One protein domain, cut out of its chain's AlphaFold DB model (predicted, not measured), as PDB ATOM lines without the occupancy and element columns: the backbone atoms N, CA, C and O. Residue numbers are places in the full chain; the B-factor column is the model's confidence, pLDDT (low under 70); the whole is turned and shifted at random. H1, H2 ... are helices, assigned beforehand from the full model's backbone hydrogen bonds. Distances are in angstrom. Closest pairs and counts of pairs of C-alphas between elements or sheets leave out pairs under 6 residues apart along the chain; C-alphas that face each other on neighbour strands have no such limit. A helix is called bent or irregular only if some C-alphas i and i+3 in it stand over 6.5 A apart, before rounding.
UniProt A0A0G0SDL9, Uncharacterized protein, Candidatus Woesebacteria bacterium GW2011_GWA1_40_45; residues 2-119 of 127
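AT A GLANCE: This is residues 2 to 119 of the 127 residues of an uncharacterized protein of Candidatus Woesebacteria bacterium GW2011_GWA1_40_45 (UniProt A0A0G0SDL9). Two long helices, H2 and H6, run opposite ways as a narrow V, packed together where residues 23 to 31 of H2 meet residues 98 to 109 of H6 and spread toward the other ends of the two helices. Beyond the closed end of the V is a head in which H5 packs on the first part of H6 and H4 crosses H5, while at the far end of H2 the helix H1 turns off to one side, its residues 2 to 7 sticking out. The printed part has 118 residues with six named helices, H1 to H6 in order along the chain, and no named strand; the class is all helix, with 87 residues in the helices. The whole is loose, with a radius of gyration of the C-alphas of 18.7 A, and elongated, spanning 56 by 32 by 27 A.

HOW THE PARTS SIT: The hub is H6, residues 94 to 118, which touches three other helices. With its residues 98 to 109 alone it touches residues 23 to 31 of H2, residues 13 to 31. The closest C-alphas of H2 and H6, those of Arg 30 and Gly 101, are 5.5 A apart, and the two helices run opposite ways at a shallow tilt of 24 degrees. With residues 94 to 98 alone H6 touches H3, residues 34 to 37; their closest C-alphas, those of Asp 35 and Val 94, are 5.8 A apart. H2 and H3 meet only through their link. With residues 95 to 100 alone H6 touches H5, residues 76 to 88, and the closest C-alphas, those of Phe 85 and Pro 96, are 5.0 A apart. H5 and H6 run opposite ways at a steep tilt of 50 degrees. H5 is irregular, with C-alphas 81 and 84 at 7.0 A from each other, and its line is a rough one. On from H5, H4, residues 42 to 57, touches it about perpendicular at 73 degrees, with the C-alphas of Ile 51 and Ala 83 closest at 5.8 A. H4 and H6 are apart. Over the three touching pairs that have a tilt, the packing is mostly crossed, but only just, with one pair at a shallow tilt. At the other end, H1, residues 2 to 11, is close to H2 but not clearly touching it, with the C-alphas of Ile 9 and Tyr 16 closest at 6.3 A; their lines are only just about perpendicular, at 73 degrees. In H1, H2 and H4 every O i to N i+4 pair is within hydrogen-bond range, in H5 7 of 9 and in H6 20 of 21 are, and H3 is too short for such a pair.

IN THESE COORDINATES: H6 is the longest helix, with 25 residues and 35.7 A from C-alpha 94 at (-49.735, 9.277, 73.326) to C-alpha 118 at (-23.408, 25.423, 91.191). H2 spans 26.8 A, H4 21.1 A, H5 19.5 A and H1 14.3 A from first to last C-alpha, and H3, four residues, spans 5.2 A. H1 begins with C-alpha 2 at (-38.360, 40.630, 83.865).

THE WHOLE: The two C-alphas farthest apart, those of Lys 11 and Ser 57, are 56.2 A apart. Residues 2 to 7, 10 to 15 and 113 to 119 stand free; the body without them spans 50 by 27 by 23 A. The link from H4 to H5, residues 58 to 75, is long, and the other four links are tight. The printed part has no cut. Its mean pLDDT is 93.4, and no printed residue is under 70.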
ATOM      1  N   LEU A   2     -38.472  40.780  85.325       82.25
ATOM      2  CA  LEU A   2     -38.360  40.630  83.865       82.25
ATOM      3  C   LEU A   2     -37.301  41.541  83.210       82.25
ATOM      4  O   LEU A   2     -36.528  41.077  82.385       82.25
ATOM      5  N   LYS A   3     -37.202  42.814  83.628       84.12
ATOM      6  CA  LYS A   3     -36.184  43.749  83.108       84.12
ATOM      7  C   LYS A   3     -34.746  43.260  83.346       84.12
ATOM      8  O   LYS A   3     -33.955  43.256  82.416       84.12
ATOM      9  N   LYS A   4     -34.454  42.749  84.551       85.56
ATOM     10  CA  LYS A   4     -33.144  42.166  84.895       85.56
ATOM     11  C   LYS A   4     -32.819  40.937  84.038       85.56
ATOM     12  O   LYS A   4     -31.687  40.773  83.614       85.56
ATOM     13  N   LEU A   5     -33.817  40.094  83.756       84.06
ATOM     14  CA  LEU A   5     -33.650  38.936  82.873       84.06
ATOM     15  C   LEU A   5     -33.350  39.358  81.428       84.06
ATOM     16  O   LEU A   5     -32.489  38.773  80.783       84.06
ATOM     17  N   LEU A   6     -34.040  40.379  80.917       89.12
ATOM     18  CA  LEU A   6     -33.803  40.893  79.567       89.12
ATOM     19  C   LEU A   6     -32.410  41.519  79.425       89.12
ATOM     20  O   LEU A   6     -31.742  41.297  78.416       89.12
ATOM     21  N   GLU A   7     -31.957  42.264  80.434       89.94
ATOM     22  CA  GLU A   7     -30.589  42.800  80.491       89.94
ATOM     23  C   GLU A   7     -29.544  41.678  80.483       89.94
ATOM     24  O   GLU A   7     -28.575  41.734  79.727       89.94
ATOM     25  N   GLU A   8     -29.785  40.624  81.258       87.25
ATOM     26  CA  GLU A   8     -28.922  39.450  81.337       87.25
ATOM     27  C   GLU A   8     -28.819  38.705  79.996       87.25
ATOM     28  O   GLU A   8     -27.720  38.390  79.530       87.25
ATOM     29  N   ILE A   9     -29.958  38.482  79.334       89.31
ATOM     30  CA  ILE A   9     -30.011  37.857  78.006       89.31
ATOM     31  C   ILE A   9     -29.237  38.695  76.989       89.31
ATOM     32  O   ILE A   9     -28.463  38.155  76.195       89.31
ATOM     33  N   ARG A  10     -29.401  40.021  77.038       90.94
ATOM     34  CA  ARG A  10     -28.706  40.947  76.140       90.94
ATOM     35  C   ARG A  10     -27.195  40.967  76.374       90.94
ATOM     36  O   ARG A  10     -26.447  41.168  75.420       90.94
ATOM     37  N   LYS A  11     -26.744  40.752  77.612       92.94
ATOM     38  CA  LYS A  11     -25.321  40.698  77.974       92.94
ATOM     39  C   LYS A  11     -24.646  39.396  77.520       92.94
ATOM     40  O   LYS A  11     -23.465  39.417  77.186       92.94
ATOM     41  N   HIS A  12     -25.383  38.284  77.468       90.62
ATOM     42  CA  HIS A  12     -24.844  36.960  77.123       90.62
ATOM     43  C   HIS A  12     -25.593  36.284  75.957       90.62
ATOM     44  O   HIS A  12     -26.070  35.154  76.100       90.62
ATOM     45  N   PRO A  13     -25.674  36.922  74.773       92.50
ATOM     46  CA  PRO A  13     -26.552  36.482  73.688       92.50
ATOM     47  C   PRO A  13     -26.229  35.067  73.191       92.50
ATOM     48  O   PRO A  13     -27.142  34.287  72.940       92.50
ATOM     49  N   PHE A  14     -24.945  34.699  73.119       93.25
ATOM     50  CA  PHE A  14     -24.526  33.363  72.686       93.25
ATOM     51  C   PHE A  14     -25.011  32.257  73.625       93.25
ATOM     52  O   PHE A  14     -25.509  31.237  73.159       93.25
ATOM     53  N   VAL A  15     -24.920  32.459  74.944       91.88
ATOM     54  CA  VAL A  15     -25.353  31.457  75.933       91.88
ATOM     55  C   VAL A  15     -26.846  31.191  75.788       91.88
ATOM     56  O   VAL A  15     -27.267  30.040  75.709       91.88
ATOM     57  N   TYR A  16     -27.645  32.253  75.705       93.12
ATOM     58  CA  TYR A  16     -29.093  32.126  75.587       93.12
ATOM     59  C   TYR A  16     -29.543  31.639  74.208       93.12
ATOM     60  O   TYR A  16     -30.560  30.956  74.127       93.12
ATOM     61  N   PHE A  17     -28.778  31.914  73.146       95.62
ATOM     62  CA  PHE A  17     -28.992  31.318  71.828       95.62
ATOM     63  C   PHE A  17     -28.763  29.801  71.841       95.62
ATOM     64  O   PHE A  17     -29.610  29.044  71.375       95.62
ATOM     65  N   PHE A  18     -27.658  29.324  72.422       96.06
ATOM     66  CA  PHE A  18     -27.424  27.881  72.536       96.06
ATOM     67  C   PHE A  18     -28.413  27.211  73.489       96.06
ATOM     68  O   PHE A  18     -28.905  26.126  73.192       96.06
ATOM     69  N   LEU A  19     -28.756  27.859  74.604       95.50
ATOM     70  CA  LEU A  19     -29.771  27.348  75.520       95.50
ATOM     71  C   LEU A  19     -31.130  27.218  74.825       95.50
ATOM     72  O   LEU A  19     -31.777  26.183  74.961       95.50
ATOM     73  N   SER A  20     -31.561  28.232  74.068       96.81
ATOM     74  CA  SER A  20     -32.827  28.161  73.334       96.81
ATOM     75  C   SER A  20     -32.790  27.068  72.268       96.81
ATOM     76  O   SER A  20     -33.734  26.287  72.188       96.81
ATOM     77  N   LEU A  21     -31.682  26.935  71.531       97.94
ATOM     78  CA  LEU A  21     -31.484  25.859  70.560       97.94
ATOM     79  C   LEU A  21     -31.584  24.474  71.216       97.94
ATOM     80  O   LEU A  21     -32.272  23.600  70.694       97.94
ATOM     81  N   ILE A  22     -30.952  24.284  72.377       97.88
ATOM     82  CA  ILE A  22     -30.999  23.026  73.136       97.88
ATOM     83  C   ILE A  22     -32.416  22.742  73.632       97.88
ATOM     84  O   ILE A  22     -32.877  21.614  73.498       97.88
ATOM     85  N   LEU A  23     -33.121  23.728  74.190       97.88
ATOM     86  CA  LEU A  23     -34.474  23.528  74.718       97.88
ATOM     87  C   LEU A  23     -35.486  23.246  73.604       97.88
ATOM     88  O   LEU A  23     -36.283  22.315  73.723       97.88
ATOM     89  N   VAL A  24     -35.423  23.999  72.504       98.12
ATOM     90  CA  VAL A  24     -36.268  23.771  71.324       98.12
ATOM     91  C   VAL A  24     -35.946  22.417  70.700       98.12
ATOM     92  O   VAL A  24     -36.864  21.652  70.419       98.12
ATOM     93  N   GLY A  25     -34.665  22.074  70.545       98.31
ATOM     94  CA  GLY A  25     -34.238  20.769  70.042       98.31
ATOM     95  C   GLY A  25     -34.679  19.616  70.948       98.31
ATOM     96  O   GLY A  25     -35.214  18.622  70.464       98.31
ATOM     97  N   ALA A  26     -34.532  19.761  72.266       97.75
ATOM     98  CA  ALA A  26     -34.955  18.775  73.258       97.75
ATOM     99  C   ALA A  26     -36.466  18.519  73.217       97.75
ATOM    100  O   ALA A  26     -36.880  17.361  73.315       97.75
ATOM    101  N   PHE A  27     -37.261  19.580  73.064       97.94
ATOM    102  CA  PHE A  27     -38.712  19.502  72.915       97.94
ATOM    103  C   PHE A  27     -39.104  18.881  71.572       97.94
ATOM    104  O   PHE A  27     -39.902  17.946  71.531       97.94
ATOM    105  N   PHE A  28     -38.495  19.352  70.480       97.94
ATOM    106  CA  PHE A  28     -38.764  18.874  69.128       97.94
ATOM    107  C   PHE A  28     -38.466  17.380  68.995       97.94
ATOM    108  O   PHE A  28     -39.351  16.623  68.622       97.94
ATOM    109  N   VAL A  29     -37.267  16.928  69.371       96.31
ATOM    110  CA  VAL A  29     -36.877  15.512  69.255       96.31
ATOM    111  C   VAL A  29     -37.793  14.592  70.068       96.31
ATOM    112  O   VAL A  29     -38.053  13.472  69.645       96.31
ATOM    113  N   ARG A  30     -38.301  15.046  71.222       95.19
ATOM    114  CA  ARG A  30     -39.170  14.225  72.084       95.19
ATOM    115  C   ARG A  30     -40.608  14.124  71.590       95.19
ATOM    116  O   ARG A  30     -41.254  13.122  71.870       95.19
ATOM    117  N   LEU A  31     -41.121  15.158  70.929       96.56
ATOM    118  CA  LEU A  31     -42.543  15.250  70.588       96.56
ATOM    119  C   LEU A  31     -42.820  15.146  69.088       96.56
ATOM    120  O   LEU A  31     -43.965  14.923  68.692       96.56
ATOM    121  N   TYR A  32     -41.800  15.292  68.241       96.94
ATOM    122  CA  TYR A  32     -41.961  15.184  66.800       96.94
ATOM    123  C   TYR A  32     -42.452  13.785  66.425       96.94
ATOM    124  O   TYR A  32     -41.759  12.796  66.648       96.94
ATOM    125  N   LYS A  33     -43.653  13.724  65.836       95.94
ATOM    126  CA  LYS A  33     -44.315  12.487  65.394       95.94
ATOM    127  C   LYS A  33     -44.486  11.430  66.490       95.94
ATOM    128  O   LYS A  33     -44.486  10.231  66.195       95.94
ATOM    129  N   ILE A  34     -44.633  11.868  67.744       95.94
ATOM    130  CA  ILE A  34     -44.762  10.983  68.909       95.94
ATOM    131  C   ILE A  34     -45.906   9.972  68.760       95.94
ATOM    132  O   ILE A  34     -45.770   8.835  69.182       95.94
ATOM    133  N   ASP A  35     -46.990  10.337  68.088       93.50
ATOM    134  CA  ASP A  35     -48.114   9.459  67.766       93.50
ATOM    135  C   ASP A  35     -47.737   8.255  66.887       93.50
ATOM    136  O   ASP A  35     -48.336   7.191  67.018       93.50
ATOM    137  N   THR A  36     -46.726   8.399  66.027       94.75
ATOM    138  CA  THR A  36     -46.272   7.329  65.120       94.75
ATOM    139  C   THR A  36     -45.045   6.566  65.612       94.75
ATOM    140  O   THR A  36     -44.885   5.397  65.273       94.75
ATOM    141  N   ILE A  37     -44.163   7.213  66.383       94.44
ATOM    142  CA  ILE A  37     -42.884   6.621  66.814       94.44
ATOM    143  C   ILE A  37     -42.931   6.055  68.234       94.44
ATOM    144  O   ILE A  37     -41.968   5.420  68.666       94.44
ATOM    145  N   LEU A  38     -44.010   6.302  68.983       94.19
ATOM    146  CA  LEU A  38     -44.157   5.791  70.339       94.19
ATOM    147  C   LEU A  38     -44.231   4.261  70.319       94.19
ATOM    148  O   LEU A  38     -45.239   3.669  69.940       94.19
ATOM    149  N   GLY A  39     -43.157   3.619  70.772       93.25
ATOM    150  CA  GLY A  39     -43.155   2.186  71.032       93.25
ATOM    151  C   GLY A  39     -43.966   1.873  72.285       93.25
ATOM    152  O   GLY A  39     -43.657   2.413  73.347       93.25
ATOM    153  N   PHE A  40     -44.967   0.996  72.160       94.00
ATOM    154  CA  PHE A  40     -45.824   0.557  73.261       94.00
ATOM    155  C   PHE A  40     -45.432  -0.840  73.747       94.00
ATOM    156  O   PHE A  40     -45.757  -1.850  73.125       94.00
ATOM    157  N   TYR A  41     -44.692  -0.883  74.856       93.69
ATOM    158  CA  TYR A  41     -44.098  -2.108  75.404       93.69
ATOM    159  C   TYR A  41     -44.812  -2.590  76.669       93.69
ATOM    160  O   TYR A  41     -45.704  -1.923  77.192       93.69
ATOM    161  N   PHE A  42     -44.381  -3.743  77.192       92.62
ATOM    162  CA  PHE A  42     -44.972  -4.391  78.366       92.62
ATOM    163  C   PHE A  42     -45.157  -3.443  79.560       92.62
ATOM    164  O   PHE A  42     -46.253  -3.375  80.110       92.62
ATOM    165  N   ASP A  43     -44.128  -2.669  79.921       92.06
ATOM    166  CA  ASP A  43     -44.214  -1.733  81.049       92.06
ATOM    167  C   ASP A  43     -45.273  -0.649  80.822       92.06
ATOM    168  O   ASP A  43     -46.080  -0.383  81.707       92.06
ATOM    169  N   GLN A  44     -45.349  -0.089  79.611       94.12
ATOM    170  CA  GLN A  44     -46.362   0.915  79.277       94.12
ATOM    171  C   GLN A  44     -47.775   0.318  79.273       94.12
ATOM    172  O   GLN A  44     -48.721   0.969  79.713       94.12
ATOM    173  N   GLY A  45     -47.922  -0.933  78.823       95.25
ATOM    174  CA  GLY A  45     -49.176  -1.683  78.883       95.25
ATOM    175  C   GLY A  45     -49.630  -1.964  80.314       95.25
ATOM    176  O   GLY A  45     -50.795  -1.732  80.649       95.25
ATOM    177  N   ARG A  46     -48.710  -2.404  81.180       93.75
ATOM    178  CA  ARG A  46     -48.956  -2.575  82.618       93.75
ATOM    179  C   ARG A  46     -49.412  -1.258  83.235       93.75
ATOM    180  O   ARG A  46     -50.417  -1.239  83.946       93.75
ATOM    181  N   ASP A  47     -48.701  -0.173  82.952       94.62
ATOM    182  CA  ASP A  47     -48.987   1.125  83.551       94.62
ATOM    183  C   ASP A  47     -50.342   1.677  83.084       94.62
ATOM    184  O   ASP A  47     -51.149   2.107  83.913       94.62
ATOM    185  N   ALA A  48     -50.646   1.551  81.789       95.88
ATOM    186  CA  ALA A  48     -51.952   1.882  81.229       95.88
ATOM    187  C   ALA A  48     -53.076   1.074  81.892       95.88
ATOM    188  O   ALA A  48     -54.109   1.640  82.247       95.88
ATOM    189  N   LYS A  49     -52.874  -0.232  82.113       94.81
ATOM    190  CA  LYS A  49     -53.866  -1.090  82.773       94.81
ATOM    191  C   LYS A  49     -54.111  -0.674  84.224       94.81
ATOM    192  O   LYS A  49     -55.261  -0.593  84.646       94.81
ATOM    193  N   VAL A  50     -53.056  -0.401  84.989       94.94
ATOM    194  CA  VAL A  50     -53.184   0.042  86.390       94.94
ATOM    195  C   VAL A  50     -53.986   1.341  86.476       94.94
ATOM    196  O   VAL A  50     -54.867   1.480  87.324       94.94
ATOM    197  N   ILE A  51     -53.730   2.278  85.568       96.00
ATOM    198  CA  ILE A  51     -54.443   3.559  85.509       96.00
ATOM    199  C   ILE A  51     -55.875   3.387  85.004       96.00
ATOM    200  O   ILE A  51     -56.789   4.062  85.475       96.00
ATOM    201  N   TRP A  52     -56.099   2.465  84.071       95.38
ATOM    202  CA  TRP A  52     -57.441   2.103  83.639       95.38
ATOM    203  C   TRP A  52     -58.279   1.588  84.813       95.38
ATOM    204  O   TRP A  52     -59.403   2.053  85.009       95.38
ATOM    205  N   ASP A  53     -57.713   0.687  85.619       94.25
ATOM    206  CA  ASP A  53     -58.355   0.135  86.814       94.25
ATOM    207  C   ASP A  53     -58.597   1.225  87.881       94.25
ATOM    208  O   ASP A  53     -59.648   1.230  88.526       94.25
ATOM    209  N   LEU A  54     -57.680   2.189  88.023       94.62
ATOM    210  CA  LEU A  54     -57.871   3.368  88.876       94.62
ATOM    211  C   LEU A  54     -59.123   4.159  88.470       94.62
ATOM    212  O   LEU A  54     -59.983   4.406  89.317       94.62
ATOM    213  N   TRP A  55     -59.243   4.530  87.191       94.75
ATOM    214  CA  TRP A  55     -60.331   5.391  86.709       94.75
ATOM    215  C   TRP A  55     -61.678   4.681  86.585       94.75
ATOM    216  O   TRP A  55     -62.705   5.265  86.921       94.75
ATOM    217  N   HIS A  56     -61.688   3.436  86.107       94.25
ATOM    218  CA  HIS A  56     -62.928   2.748  85.731       94.25
ATOM    219  C   HIS A  56     -63.389   1.723  86.764       94.25
ATOM    220  O   HIS A  56     -64.576   1.420  86.831       94.25
ATOM    221  N   SER A  57     -62.471   1.186  87.573       92.62
ATOM    222  CA  SER A  57     -62.813   0.222  88.627       92.62
ATOM    223  C   SER A  57     -62.797   0.835  90.029       92.62
ATOM    224  O   SER A  57     -63.063   0.117  90.991       92.62
ATOM    225  N   GLY A  58     -62.465   2.126  90.167       86.44
ATOM    226  CA  GLY A  58     -62.441   2.820  91.457       86.44
ATOM    227  C   GLY A  58     -61.427   2.229  92.437       86.44
ATOM    228  O   GLY A  58     -61.724   2.110  93.625       86.44
ATOM    229  N   LYS A  59     -60.250   1.818  91.943       85.75
ATOM    230  CA  LYS A  59     -59.192   1.169  92.737       85.75
ATOM    231  C   LYS A  59     -58.012   2.120  92.983       85.75
ATOM    232  O   LYS A  59     -56.990   1.995  92.306       85.75
ATOM    233  N   PRO A  60     -58.113   3.079  93.922       87.69
ATOM    234  CA  PRO A  60     -56.961   3.869  94.328       87.69
ATOM    235  C   PRO A  60     -55.919   2.977  95.002       87.69
ATOM    236  O   PRO A  60     -56.253   2.036  95.722       87.69
ATOM    237  N   PHE A  61     -54.644   3.289  94.785       90.94
ATOM    238  CA  PHE A  61     -53.537   2.519  95.336       90.94
ATOM    239  C   PHE A  61     -52.451   3.431  95.907       90.94
ATOM    240  O   PHE A  61     -52.108   4.473  95.344       90.94
ATOM    241  N   LEU A  62     -51.900   3.006  97.044       91.44
ATOM    242  CA  LEU A  62     -50.752   3.637  97.706       91.44
ATOM    243  C   LEU A  62     -49.451   2.856  97.479       91.44
ATOM    244  O   LEU A  62     -48.369   3.361  97.762       91.44
ATOM    245  N   VAL A  63     -49.553   1.642  96.940       91.44
ATOM    246  CA  VAL A  63     -48.428   0.804  96.516       91.44
ATOM    247  C   VAL A  63     -48.638   0.512  95.037       91.44
ATOM    248  O   VAL A  63     -49.715   0.058  94.653       91.44
ATOM    249  N   GLY A  64     -47.659   0.854  94.199       89.81
ATOM    250  CA  GLY A  64     -47.740   0.619  92.761       89.81
ATOM    251  C   GLY A  64     -47.573  -0.861  92.403       89.81
ATOM    252  O   GLY A  64     -47.385  -1.706  93.280       89.81
ATOM    253  N   PRO A  65     -47.656  -1.198  91.108       89.88
ATOM    254  CA  PRO A  65     -47.519  -2.574  90.653       89.88
ATOM    255  C   PRO A  65     -46.106  -3.113  90.904       89.88
ATOM    256  O   PRO A  65     -45.143  -2.360  91.082       89.88
ATOM    257  N   VAL A  66     -45.983  -4.440  90.883       88.50
ATOM    258  CA  VAL A  66     -44.681  -5.110  90.908       88.50
ATOM    259  C   VAL A  66     -43.896  -4.812  89.631       88.50
ATOM    260  O   VAL A  66     -44.458  -4.667  88.539       88.50
ATOM    261  N   THR A  67     -42.580  -4.721  89.775       85.50
ATOM    262  CA  THR A  67     -41.657  -4.725  88.638       85.50
ATOM    263  C   THR A  67     -41.599  -6.119  88.000       85.50
ATOM    264  O   THR A  67     -42.310  -7.036  88.405       85.50
ATOM    265  N   GLY A  68     -40.715  -6.309  87.016       79.44
ATOM    266  CA  GLY A  68     -40.379  -7.651  86.526       79.44
ATOM    267  C   GLY A  68     -39.701  -8.552  87.574       79.44
ATOM    268  O   GLY A  68     -39.549  -9.743  87.327       79.44
ATOM    269  N   LEU A  69     -39.300  -8.002  88.727       84.81
ATOM    270  CA  LEU A  69     -38.794  -8.741  89.882       84.81
ATOM    271  C   LEU A  69     -39.877  -8.830  90.962       84.81
ATOM    272  O   LEU A  69     -40.419  -7.814  91.409       84.81
ATOM    273  N   GLU A  70     -40.163 -10.054  91.396       85.88
ATOM    274  CA  GLU A  70     -41.129 -10.322  92.458       85.88
ATOM    275  C   GLU A  70     -40.713  -9.638  93.771       85.88
ATOM    276  O   GLU A  70     -39.536  -9.587  94.127       85.88
ATOM    277  N   GLY A  71     -41.686  -9.063  94.480       87.81
ATOM    278  CA  GLY A  71     -41.457  -8.363  95.749       87.81
ATOM    279  C   GLY A  71     -40.898  -6.939  95.627       87.81
ATOM    280  O   GLY A  71     -40.850  -6.230  96.631       87.81
ATOM    281  N   VAL A  72     -40.532  -6.477  94.426       90.25
ATOM    282  CA  VAL A  72     -40.113  -5.086  94.189       90.25
ATOM    283  C   VAL A  72     -41.282  -4.295  93.611       90.25
ATOM    284  O   VAL A  72     -41.702  -4.529  92.477       90.25
ATOM    285  N   PHE A  73     -41.793  -3.341  94.388       91.56
ATOM    286  CA  PHE A  73     -42.957  -2.527  94.035       91.56
ATOM    287  C   PHE A  73     -42.552  -1.142  93.543       91.56
ATOM    288  O   PHE A  73     -41.642  -0.509  94.082       91.56
ATOM    289  N   LEU A  74     -43.271  -0.646  92.539       92.00
ATOM    290  CA  LEU A  74     -43.112   0.718  92.052       92.00
ATOM    291  C   LEU A  74     -43.847   1.707  92.964       92.00
ATOM    292  O   LEU A  74     -44.885   1.406  93.555       92.00
ATOM    293  N   GLY A  75     -43.303   2.918  93.082       91.81
ATOM    294  CA  GLY A  75     -43.954   3.993  93.825       91.81
ATOM    295  C   GLY A  75     -45.230   4.461  93.113       91.81
ATOM    296  O   GLY A  75     -45.245   4.548  91.883       91.81
ATOM    297  N   PRO A  76     -46.297   4.824  93.846       94.38
ATOM    298  CA  PRO A  76     -47.563   5.201  93.228       94.38
ATOM    299  C   PRO A  76     -47.475   6.551  92.499       94.38
ATOM    300  O   PRO A  76     -48.159   6.749  91.502       94.38
ATOM    301  N   LEU A  77     -46.631   7.481  92.969       94.56
ATOM    302  CA  LEU A  77     -46.609   8.885  92.534       94.56
ATOM    303  C   LEU A  77     -46.533   9.054  91.012       94.56
ATOM    304  O   LEU A  77     -47.252   9.878  90.455       94.56
ATOM    305  N   PHE A  78     -45.693   8.262  90.342       93.88
ATOM    306  CA  PHE A  78     -45.562   8.305  88.887       93.88
ATOM    307  C   PHE A  78     -46.897   8.021  88.185       93.88
ATOM    308  O   PHE A  78     -47.283   8.754  87.278       93.88
ATOM    309  N   TYR A  79     -47.639   7.021  88.657       95.50
ATOM    310  CA  TYR A  79     -48.937   6.649  88.104       95.50
ATOM    311  C   TYR A  79     -49.981   7.737  88.319       95.50
ATOM    312  O   TYR A  79     -50.684   8.097  87.380       95.50
ATOM    313  N   TRP A  80     -50.047   8.304  89.526       94.88
ATOM    314  CA  TRP A  80     -50.938   9.433  89.815       94.88
ATOM    315  C   TRP A  80     -50.619  10.645  88.934       94.88
ATOM    316  O   TRP A  80     -51.531  11.349  88.512       94.88
ATOM    317  N   LEU A  81     -49.340  10.869  88.621       96.06
ATOM    318  CA  LEU A  81     -48.901  11.979  87.784       96.06
ATOM    319  C   LEU A  81     -49.349  11.824  86.321       96.06
ATOM    320  O   LEU A  81     -49.778  12.800  85.709       96.06
ATOM    321  N   ILE A  82     -49.269  10.614  85.759       97.00
ATOM    322  CA  ILE A  82     -49.653  10.359  84.359       97.00
ATOM    323  C   ILE A  82     -51.147  10.022  84.189       97.00
ATOM    324  O   ILE A  82     -51.680  10.136  83.085       97.00
ATOM    325  N   ALA A  83     -51.845   9.642  85.265       96.62
ATOM    326  CA  ALA A  83     -53.244   9.220  85.227       96.62
ATOM    327  C   ALA A  83     -54.206  10.254  84.602       96.62
ATOM    328  O   ALA A  83     -55.007   9.847  83.754       96.62
ATOM    329  N   PRO A  84     -54.133  11.565  84.916       96.81
ATOM    330  CA  PRO A  84     -54.986  12.570  84.278       96.81
ATOM    331  C   PRO A  84     -54.817  12.630  82.755       96.81
ATOM    332  O   PRO A  84     -55.776  12.899  82.038       96.81
ATOM    333  N   PHE A  85     -53.622  12.336  82.237       97.62
ATOM    334  CA  PHE A  85     -53.353  12.377  80.798       97.62
ATOM    335  C   PHE A  85     -53.936  11.176  80.061       97.62
ATOM    336  O   PHE A  85     -54.371  11.321  78.922       97.62
ATOM    337  N   TYR A  86     -54.033  10.017  80.717       97.00
ATOM    338  CA  TYR A  86     -54.831   8.908  80.195       97.00
ATOM    339  C   TYR A  86     -56.326   9.239  80.162       97.00
ATOM    340  O   TYR A  86     -57.004   8.825  79.227       97.00
ATOM    341  N   LEU A  87     -56.838  10.007  81.131       95.56
ATOM    342  CA  LEU A  87     -58.235  10.450  81.121       95.56
ATOM    343  C   LEU A  87     -58.501  11.439  79.974       95.56
ATOM    344  O   LEU A  87     -59.440  11.243  79.207       95.56
ATOM    345  N   ILE A  88     -57.635  12.447  79.800       96.88
ATOM    346  CA  ILE A  88     -57.703  13.406  78.678       96.88
ATOM    347  C   ILE A  88     -57.598  12.684  77.330       96.88
ATOM    348  O   ILE A  88     -58.321  13.004  76.391       96.88
ATOM    349  N   GLY A  89     -56.706  11.697  77.240       95.50
ATOM    350  CA  GLY A  89     -56.482  10.917  76.029       95.50
ATOM    351  C   GLY A  89     -57.487   9.797  75.777       95.50
ATOM    352  O   GLY A  89     -57.275   9.032  74.839       95.50
ATOM    353  N   ALA A  90     -58.525   9.642  76.608       95.31
ATOM    354  CA  ALA A  90     -59.474   8.526  76.538       95.31
ATOM    355  C   ALA A  90     -58.784   7.143  76.454       95.31
ATOM    356  O   ALA A  90     -59.168   6.274  75.674       95.31
ATOM    357  N   GLY A  91     -57.715   6.953  77.233       93.81
ATOM    358  CA  GLY A  91     -56.900   5.735  77.251       93.81
ATOM    359  C   GLY A  91     -55.752   5.706  76.237       93.81
ATOM    360  O   GLY A  91     -54.921   4.801  76.299       93.81
ATOM    361  N   ASN A  92     -55.643   6.688  75.339       95.94
ATOM    362  CA  ASN A  92     -54.562   6.744  74.358       95.94
ATOM    363  C   ASN A  92     -53.200   7.034  75.037       95.94
ATOM    364  O   ASN A  92     -53.049   8.089  75.664       95.94
ATOM    365  N   PRO A  93     -52.182   6.157  74.880       96.38
ATOM    366  CA  PRO A  93     -50.874   6.307  75.523       96.38
ATOM    367  C   PRO A  93     -50.035   7.482  74.994       96.38
ATOM    368  O   PRO A  93     -49.047   7.863  75.623       96.38
ATOM    369  N   VAL A  94     -50.428   8.106  73.882       97.50
ATOM    370  CA  VAL A  94     -49.735   9.277  73.326       97.50
ATOM    371  C   VAL A  94     -49.808  10.481  74.268       97.50
ATOM    372  O   VAL A  94     -48.823  11.191  74.433       97.50
ATOM    373  N   TYR A  95     -50.935  10.703  74.941       97.69
ATOM    374  CA  TYR A  95     -51.120  11.848  75.841       97.69
ATOM    375  C   TYR A  95     -50.195  11.825  77.069       97.69
ATOM    376  O   TYR A  95     -49.508  12.823  77.311       97.69
ATOM    377  N   PRO A  96     -50.109  10.723  77.840       97.25
ATOM    378  CA  PRO A  96     -49.123  10.625  78.910       97.25
ATOM    379  C   PRO A  96     -47.689  10.662  78.365       97.25
ATOM    380  O   PRO A  96     -46.828  11.271  78.998       97.25
ATOM    381  N   ALA A  97     -47.422  10.113  77.174       96.94
ATOM    382  CA  ALA A  97     -46.104  10.221  76.549       96.94
ATOM    383  C   ALA A  97     -45.725  11.680  76.217       96.94
ATOM    384  O   ALA A  97     -44.598  12.092  76.496       96.94
ATOM    385  N   ILE A  98     -46.664  12.490  75.711       97.62
ATOM    386  CA  ILE A  98     -46.469  13.934  75.498       97.62
ATOM    387  C   ILE A  98     -46.130  14.614  76.822       97.62
ATOM    388  O   ILE A  98     -45.150  15.355  76.895       97.62
ATOM    389  N   PHE A  99     -46.903  14.345  77.876       97.75
ATOM    390  CA  PHE A  99     -46.652  14.924  79.193       97.75
ATOM    391  C   PHE A  99     -45.242  14.603  79.705       97.75
ATOM    392  O   PHE A  99     -44.509  15.512  80.105       97.75
ATOM    393  N   ILE A 100     -44.825  13.338  79.630       96.75
ATOM    394  CA  ILE A 100     -43.472  12.925  80.016       96.75
ATOM    395  C   ILE A 100     -42.414  13.591  79.126       96.75
ATOM    396  O   ILE A 100     -41.392  14.052  79.637       96.75
ATOM    397  N   GLY A 101     -42.661  13.722  77.821       96.94
ATOM    398  CA  GLY A 101     -41.776  14.427  76.892       96.94
ATOM    399  C   GLY A 101     -41.591  15.909  77.243       96.94
ATOM    400  O   GLY A 101     -40.462  16.416  77.237       96.94
ATOM    401  N   VAL A 102     -42.674  16.598  77.617       97.44
ATOM    402  CA  VAL A 102     -42.642  17.990  78.095       97.44
ATOM    403  C   VAL A 102     -41.883  18.087  79.415       97.44
ATOM    404  O   VAL A 102     -40.976  18.911  79.537       97.44
ATOM    405  N   LEU A 103     -42.199  17.226  80.384       97.12
ATOM    406  CA  LEU A 103     -41.552  17.222  81.694       97.12
ATOM    407  C   LEU A 103     -40.045  16.953  81.578       97.12
ATOM    408  O   LEU A 103     -39.242  17.645  82.200       97.12
ATOM    409  N   ALA A 104     -39.646  16.011  80.723       96.88
ATOM    410  CA  ALA A 104     -38.242  15.729  80.439       96.88
ATOM    411  C   ALA A 104     -37.536  16.921  79.770       96.88
ATOM    412  O   ALA A 104     -36.382  17.209  80.087       96.88
ATOM    413  N   SER A 105     -38.226  17.647  78.884       97.44
ATOM    414  CA  SER A 105     -37.695  18.869  78.260       97.44
ATOM    415  C   SER A 105     -37.514  19.996  79.283       97.44
ATOM    416  O   SER A 105     -36.483  20.667  79.283       97.44
ATOM    417  N   LEU A 106     -38.458  20.159  80.215       97.25
ATOM    418  CA  LEU A 106     -38.314  21.068  81.359       97.25
ATOM    419  C   LEU A 106     -37.164  20.645  82.283       97.25
ATOM    420  O   LEU A 106     -36.450  21.498  82.804       97.25
ATOM    421  N   GLY A 107     -36.934  19.340  82.437       97.50
ATOM    422  CA  GLY A 107     -35.779  18.798  83.153       97.50
ATOM    423  C   GLY A 107     -34.448  19.343  82.630       97.50
ATOM    424  O   GLY A 107     -33.591  19.720  83.426       97.50
ATOM    425  N   VAL A 108     -34.296  19.492  81.308       97.06
ATOM    426  CA  VAL A 108     -33.094  20.095  80.697       97.06
ATOM    427  C   VAL A 108     -32.896  21.540  81.167       97.06
ATOM    428  O   VAL A 108     -31.781  21.937  81.511       97.06
ATOM    429  N   PHE A 109     -33.976  22.321  81.250       95.94
ATOM    430  CA  PHE A 109     -33.918  23.681  81.787       95.94
ATOM    431  C   PHE A 109     -33.524  23.696  83.270       95.94
ATOM    432  O   PHE A 109     -32.683  24.500  83.671       95.94
ATOM    433  N   PHE A 110     -34.060  22.783  84.083       96.06
ATOM    434  CA  PHE A 110     -33.669  22.678  85.492       96.06
ATOM    435  C   PHE A 110     -32.200  22.291  85.669       96.06
ATOM    436  O   PHE A 110     -31.533  22.856  86.534       96.06
ATOM    437  N   VAL A 111     -31.664  21.400  84.831       95.12
ATOM    438  CA  VAL A 111     -30.229  21.075  84.837       95.12
ATOM    439  C   VAL A 111     -29.392  22.321  84.542       95.12
ATOM    440  O   VAL A 111     -28.425  22.578  85.256       95.12
ATOM    441  N   TYR A 112     -29.790  23.142  83.563       93.00
ATOM    442  CA  TYR A 112     -29.136  24.431  83.310       93.00
ATOM    443  C   TYR A 112     -29.186  25.352  84.539       93.00
ATOM    444  O   TYR A 112     -28.164  25.926  84.908       93.00
ATOM    445  N   LEU A 113     -30.339  25.467  85.207       91.56
ATOM    446  CA  LEU A 113     -30.476  26.298  86.409       91.56
ATOM    447  C   LEU A 113     -29.582  25.823  87.558       91.56
ATOM    448  O   LEU A 113     -28.950  26.643  88.226       91.56
ATOM    449  N   VAL A 114     -29.517  24.510  87.789       93.06
ATOM    450  CA  VAL A 114     -28.655  23.927  88.822       93.06
ATOM    451  C   VAL A 114     -27.188  24.141  88.468       93.06
ATOM    452  O   VAL A 114     -26.433  24.603  89.319       93.06
ATOM    453  N   GLY A 115     -26.792  23.891  87.218       91.38
ATOM    454  CA  GLY A 115     -25.428  24.134  86.743       91.38
ATOM    455  C   GLY A 115     -25.015  25.599  86.879       91.38
ATOM    456  O   GLY A 115     -23.943  25.886  87.401       91.38
ATOM    457  N   PHE A 116     -25.901  26.528  86.510       86.00
ATOM    458  CA  PHE A 116     -25.685  27.967  86.662       86.00
ATOM    459  C   PHE A 116     -25.537  28.397  88.128       86.00
ATOM    460  O   PHE A 116     -24.777  29.310  88.432       86.00
ATOM    461  N   LYS A 117     -26.260  27.751  89.052       86.06
ATOM    462  CA  LYS A 117     -26.140  28.037  90.487       86.06
ATOM    463  C   LYS A 117     -24.898  27.391  91.109       86.06
ATOM    464  O   LYS A 117     -24.329  27.956  92.039       86.06
ATOM    465  N   ALA A 118     -24.509  26.209  90.637       88.69
ATOM    466  CA  ALA A 118     -23.408  25.423  91.191       88.69
ATOM    467  C   ALA A 118     -22.027  25.841  90.662       88.69
ATOM    468  O   ALA A 118     -21.028  25.602  91.336       88.69
ATOM    469  N   HIS A 119     -21.946  26.437  89.471       80.88
ATOM    470  CA  HIS A 119     -20.705  26.942  88.883       80.88
ATOM    471  C   HIS A 119     -20.886  28.380  88.388       80.88
ATOM    472  O   HIS A 119     -21.838  28.681  87.669       80.88
TER     473      HIS A 119